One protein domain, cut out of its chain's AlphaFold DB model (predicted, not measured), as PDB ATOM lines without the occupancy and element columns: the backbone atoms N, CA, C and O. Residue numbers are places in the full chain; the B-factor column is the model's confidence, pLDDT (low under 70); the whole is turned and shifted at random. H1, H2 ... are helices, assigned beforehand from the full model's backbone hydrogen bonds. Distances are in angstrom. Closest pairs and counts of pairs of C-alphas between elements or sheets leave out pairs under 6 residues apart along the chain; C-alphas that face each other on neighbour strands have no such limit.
ATOM      1  N   LEU A 249      16.129  12.554  -7.905       86.56
ATOM      2  CA  LEU A 249      16.870  13.357  -8.875       86.56
ATOM      3  C   LEU A 249      16.518  13.012 -10.325       86.56
ATOM      4  O   LEU A 249      16.526  13.899 -11.173       86.56
ATOM      5  N   ARG A 250      16.184  11.752 -10.628       84.31
ATOM      6  CA  ARG A 250      15.869  11.340 -12.001       84.31
ATOM      7  C   ARG A 250      14.645  12.068 -12.554       84.31
ATOM      8  O   ARG A 250      14.699  12.531 -13.691       84.31
ATOM      9  N   ASP A 251      13.592  12.214 -11.752       87.19
ATOM     10  CA  ASP A 251      12.387  12.944 -12.160       87.19
ATOM     11  C   ASP A 251      12.732  14.412 -12.435       87.19
ATOM     12  O   ASP A 251      12.354  14.958 -13.467       87.19
ATOM     13  N   LYS A 252      13.569  15.019 -11.585       89.69
ATOM     14  CA  LYS A 252      14.039  16.400 -11.774       89.69
ATOM     15  C   LYS A 252      14.923  16.577 -13.002       89.69
ATOM     16  O   LYS A 252      14.790  17.574 -13.705       89.69
ATOM     17  N   LEU A 253      15.773  15.600 -13.312       89.50
ATOM     18  CA  LEU A 253      16.549  15.598 -14.552       89.50
ATOM     19  C   LEU A 253      15.646  15.465 -15.781       89.50
ATOM     20  O   LEU A 253      15.903  16.126 -16.785       89.50
ATOM     21  N   LYS A 254      14.590  14.646 -15.711       87.69
ATOM     22  CA  LYS A 254      13.619  14.497 -16.800       87.69
ATOM     23  C   LYS A 254      12.837  15.792 -17.035       87.69
ATOM     24  O   LYS A 254      12.834  16.282 -18.160       87.69
ATOM     25  N   GLU A 255      12.270  16.377 -15.978       89.94
ATOM     26  CA  GLU A 255      11.579  17.677 -16.024       89.94
ATOM     27  C   GLU A 255      12.486  18.757 -16.644       89.94
ATOM     28  O   GLU A 255      12.098  19.468 -17.572       89.94
ATOM     29  N   LEU A 256      13.741  18.845 -16.188       89.88
ATOM     30  CA  LEU A 256      14.704  19.811 -16.709       89.88
ATOM     31  C   LEU A 256      15.040  19.561 -18.186       89.88
ATOM     32  O   LEU A 256      15.154  20.512 -18.957       89.88
ATOM     33  N   LYS A 257      15.180  18.302 -18.607       88.06
ATOM     34  CA  LYS A 257      15.431  17.950 -20.011       88.06
ATOM     35  C   LYS A 257      14.297  18.355 -20.936       88.06
ATOM     36  O   LYS A 257      14.566  18.845 -22.033       88.06
ATOM     37  N   GLU A 258      13.054  18.169 -20.508       89.12
ATOM     38  CA  GLU A 258      11.875  18.603 -21.261       89.12
ATOM     39  C   GLU A 258      11.887  20.128 -21.444       89.12
ATOM     40  O   GLU A 258      11.734  20.624 -22.566       89.12
ATOM     41  N   ILE A 259      12.201  20.877 -20.379       89.62
ATOM     42  CA  ILE A 259      12.366  22.336 -20.442       89.62
ATOM     43  C   ILE A 259      13.498  22.713 -21.402       89.62
ATOM     44  O   ILE A 259      13.286  23.525 -22.301       89.62
ATOM     45  N   LEU A 260      14.689  22.131 -21.256       88.06
ATOM     46  CA  LEU A 260      15.844  22.441 -22.101       88.06
ATOM     47  C   LEU A 260      15.561  22.151 -23.582       88.06
ATOM     48  O   LEU A 260      15.839  22.992 -24.437       88.06
ATOM     49  N   SER A 261      14.927  21.016 -23.875       86.00
ATOM     50  CA  SER A 261      14.537  20.627 -25.235       86.00
ATOM     51  C   SER A 261      13.549  21.616 -25.857       86.00
ATOM     52  O   SER A 261      13.646  21.913 -27.047       86.00
ATOM     53  N   SER A 262      12.644  22.191 -25.053       87.81
ATOM     54  CA  SER A 262      11.717  23.239 -25.508       87.81
ATOM     55  C   SER A 262      12.409  24.570 -25.841       87.81
ATOM     56  O   SER A 262      11.869  25.376 -26.597       87.81
ATOM     57  N   LYS A 263      13.612  24.821 -25.301       87.69
ATOM     58  CA  LYS A 263      14.379  26.063 -25.513       87.69
ATOM     59  C   LYS A 263      15.286  26.025 -26.746       87.69
ATOM     60  O   LYS A 263      15.907  27.041 -27.059       87.69
ATOM     61  N   GLY A 264      15.367  24.896 -27.454       83.19
ATOM     62  CA  GLY A 264      16.000  24.804 -28.771       83.19
ATOM     63  C   GLY A 264      16.722  23.483 -29.039       83.19
ATOM     64  O   GLY A 264      17.169  22.797 -28.122       83.19
ATOM     65  N   HIS A 265      16.910  23.172 -30.326       80.12
ATOM     66  CA  HIS A 265      17.515  21.918 -30.803       80.12
ATOM     67  C   HIS A 265      18.905  21.620 -30.228       80.12
ATOM     68  O   HIS A 265      19.246  20.459 -30.033       80.12
ATOM     69  N   ARG A 266      19.689  22.649 -29.874       82.81
ATOM     70  CA  ARG A 266      21.029  22.483 -29.279       82.81
ATOM     71  C   ARG A 266      21.047  21.725 -27.944       82.81
ATOM     72  O   ARG A 266      22.121  21.354 -27.487       82.81
ATOM     73  N   PHE A 267      19.890  21.545 -27.305       81.25
ATOM     74  CA  PHE A 267      19.770  20.880 -26.010       81.25
ATOM     75  C   PHE A 267      19.105  19.491 -26.073       81.25
ATOM     76  O   PHE A 267      18.986  18.849 -25.030       81.25
ATOM     77  N   GLN A 268      18.674  19.020 -27.252       74.12
ATOM     78  CA  GLN A 268      17.858  17.798 -27.384       74.12
ATOM     79  C   GLN A 268      18.602  16.501 -27.018       74.12
ATOM     80  O   GLN A 268      17.962  15.548 -26.585       74.12
ATOM     81  N   ASP A 269      19.938  16.496 -27.070       80.69
ATOM     82  CA  ASP A 269      20.755  15.290 -26.860       80.69
ATOM     83  C   ASP A 269      21.744  15.404 -25.691       80.69
ATOM     84  O   ASP A 269      22.742  14.685 -25.615       80.69
ATOM     85  N   ILE A 270      21.498  16.315 -24.745       85.00
ATOM     86  CA  ILE A 270      22.411  16.470 -23.610       85.00
ATOM     87  C   ILE A 270      22.318  15.253 -22.676       85.00
ATOM     88  O   ILE A 270      21.253  14.879 -22.163       85.00
ATOM     89  N   GLY A 271      23.472  14.635 -22.423       84.62
ATOM     90  CA  GLY A 271      23.615  13.521 -21.492       84.62
ATOM     91  C   GLY A 271      23.284  13.919 -20.050       84.62
ATOM     92  O   GLY A 271      23.536  15.046 -19.626       84.62
ATOM     93  N   ASN A 272      22.744  12.981 -19.263       86.12
ATOM     94  CA  ASN A 272      22.400  13.246 -17.856       86.12
ATOM     95  C   ASN A 272      23.615  13.722 -17.046       86.12
ATOM     96  O   ASN A 272      23.487  14.644 -16.246       86.12
ATOM     97  N   LEU A 273      24.791  13.135 -17.289       86.94
ATOM     98  CA  LEU A 273      26.023  13.510 -16.597       86.94
ATOM     99  C   LEU A 273      26.392  14.974 -16.848       86.94
ATOM    100  O   LEU A 273      26.721  15.687 -15.906       86.94
ATOM    101  N   THR A 274      26.272  15.442 -18.091       87.25
ATOM    102  CA  THR A 274      26.541  16.836 -18.454       87.25
ATOM    103  C   THR A 274      25.602  17.789 -17.722       87.25
ATOM    104  O   THR A 274      26.058  18.785 -17.170       87.25
ATOM    105  N   ILE A 275      24.308  17.465 -17.639       88.69
ATOM    106  CA  ILE A 275      23.335  18.280 -16.896       88.69
ATOM    107  C   ILE A 275      23.708  18.348 -15.413       88.69
ATOM    108  O   ILE A 275      23.737  19.430 -14.831       88.69
ATOM    109  N   VAL A 276      24.039  17.208 -14.806       88.69
ATOM    110  CA  VAL A 276      24.458  17.154 -13.399       88.69
ATOM    111  C   VAL A 276      25.739  17.963 -13.170       88.69
ATOM    112  O   VAL A 276      25.834  18.694 -12.183       88.69
ATOM    113  N   GLN A 277      26.706  17.899 -14.088       88.19
ATOM    114  CA  GLN A 277      27.932  18.702 -14.032       88.19
ATOM    115  C   GLN A 277      27.642  20.204 -14.138       88.19
ATOM    116  O   GLN A 277      28.186  20.974 -13.352       88.19
ATOM    117  N   MET A 278      26.750  20.622 -15.043       88.19
ATOM    118  CA  MET A 278      26.331  22.025 -15.171       88.19
ATOM    119  C   MET A 278      25.692  22.538 -13.877       88.19
ATOM    120  O   MET A 278      26.091  23.582 -13.371       88.19
ATOM    121  N   ILE A 279      24.763  21.772 -13.294       87.19
ATOM    122  CA  ILE A 279      24.136  22.113 -12.006       87.19
ATOM    123  C   ILE A 279      25.196  22.222 -10.904       87.19
ATOM    124  O   ILE A 279      25.158  23.148 -10.099       87.19
ATOM    125  N   SER A 280      26.167  21.306 -10.880       84.94
ATOM    126  CA  SER A 280      27.244  21.309  -9.880       84.94
ATOM    127  C   SER A 280      28.108  22.575  -9.946       84.94
ATOM    128  O   SER A 280      28.573  23.044  -8.909       84.94
ATOM    129  N   ILE A 281      28.308  23.139 -11.143       86.88
ATOM    130  CA  ILE A 281      29.012  24.414 -11.333       86.88
ATOM    131  C   ILE A 281      28.172  25.569 -10.774       86.88
ATOM    132  O   ILE A 281      28.677  26.323  -9.946       86.88
ATOM    133  N   CYS A 282      26.888  25.654 -11.136       84.19
ATOM    134  CA  CYS A 282      25.994  26.710 -10.642       84.19
ATOM    135  C   CYS A 282      25.853  26.692  -9.110       84.19
ATOM    136  O   CYS A 282      25.882  27.735  -8.464       84.19
ATOM    137  N   LEU A 283      25.763  25.502  -8.505       82.69
ATOM    138  CA  LEU A 283      25.696  25.358  -7.047       82.69
ATOM    139  C   LEU A 283      26.978  25.822  -6.344       82.69
ATOM    140  O   LEU A 283      26.909  26.313  -5.218       82.69
ATOM    141  N   ARG A 284      28.146  25.660  -6.980       75.50
ATOM    142  CA  ARG A 284      29.403  26.201  -6.447       75.50
ATOM    143  C   ARG A 284      29.390  27.722  -6.460       75.50
ATOM    144  O   ARG A 284      29.756  28.310  -5.451       75.50
ATOM    145  N   GLU A 285      28.965  28.343  -7.558       66.81
ATOM    146  CA  GLU A 285      28.895  29.808  -7.669       66.81
ATOM    147  C   GLU A 285      27.996  30.416  -6.579       66.81
ATOM    148  O   GLU A 285      28.445  31.298  -5.850       66.81
ATOM    149  N   GLU A 286      26.801  29.858  -6.346       62.16
ATOM    150  CA  GLU A 286      25.900  30.330  -5.279       62.16
ATOM    151  C   GLU A 286      26.476  30.177  -3.857       62.16
ATOM    152  O   GLU A 286      26.138  30.950  -2.957       62.16
ATOM    153  N   GLN A 287      27.319  29.166  -3.610       59.72
ATOM    154  CA  GLN A 287      27.981  29.005  -2.310       59.72
ATOM    155  C   GLN A 287      29.062  30.060  -2.083       59.72
ATOM    156  O   GLN A 287      29.215  30.527  -0.955       59.72
ATOM    157  N   PHE A 288      29.783  30.456  -3.134       57.66
ATOM    158  CA  PHE A 288      30.757  31.541  -3.039       57.66
ATOM    159  C   PHE A 288      30.070  32.900  -2.877       57.66
ATOM    160  O   PHE A 288      30.516  33.686  -2.050       57.66
ATOM    161  N   GLU A 289      28.948  33.155  -3.553       53.38
ATOM    162  CA  GLU A 289      28.186  34.406  -3.388       53.38
ATOM    163  C   GLU A 289      27.577  34.585  -1.987       53.38
ATOM    164  O   GLU A 289      27.400  35.710  -1.540       53.38
ATOM    165  N   LYS A 290      27.290  33.501  -1.252       52.09
ATOM    166  CA  LYS A 290      26.790  33.564   0.138       52.09
ATOM    167  C   LYS A 290      27.884  33.763   1.194       52.09
ATOM    168  O   LYS A 290      27.572  33.771   2.386       52.09
ATOM    169  N   HIS A 291      29.157  33.807   0.804       50.09
ATOM    170  CA  HIS A 291      30.308  33.961   1.708       50.09
ATOM    171  C   HIS A 291      31.110  35.249   1.449       50.09
ATOM    172  O   HIS A 291      32.164  35.437   2.057       50.09
TER     173      HIS A 291
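Overview. This is residues 249 to 291 of the 292 residues of the protein "DUF262 domain-containing protein" of marine sediment metagenome (UniProt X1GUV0). Two helices stand about perpendicular as an open, elongated shape: H1 and the link after it make one end, and the longer H2 makes an arm leading away from them. The link folds back from the end of H1, bringing the first residue of H2 near Leu 253 of H1, and residues 277 to 291 stick out free. The printed part has 43 residues with two named helices, H1 then H2, and no named strand; its class is all helix. It is loose, with a radius of gyration of the C-alphas of 12.0 A, and spans 36 by 20 by 15 A.

Along the chain. H1 is residues 249 to 262, 20.0 A from first to last C-alpha, beginning at C-alpha 249 (16.870, 13.357, -8.875). The nine residues of the link follow, with a short helical run at residues 265 to 267. H2 is residues 272 to 289, 26.3 A long, from C-alpha 272 (22.400, 13.246, -17.856) to C-alpha 289 (28.186, 34.406, -3.388).

Arrangement. H1 and H2 are close but not clearly touching, with 2 pairs of C-alphas within 8 A. Their closest C-alphas, those of Leu 253 and Asn 272, are 7.1 A apart. Their lines are about perpendicular, at 84 degrees, and their centres are 15.4 A apart. In H1 and H2 every O i to N i+4 pair is within hydrogen-bond range.

Size, cuts and confidence. The two C-alphas farthest apart, those of His 265 and His 291, are 37.0 A apart. The printed part has no cut, and the link from H1 to H2 is short. Residues 277 to 291, of which 277 to 289 belong to H2, stand free. The mean pLDDT of the printed part is 81.2; residues 285 to 291 are under 70.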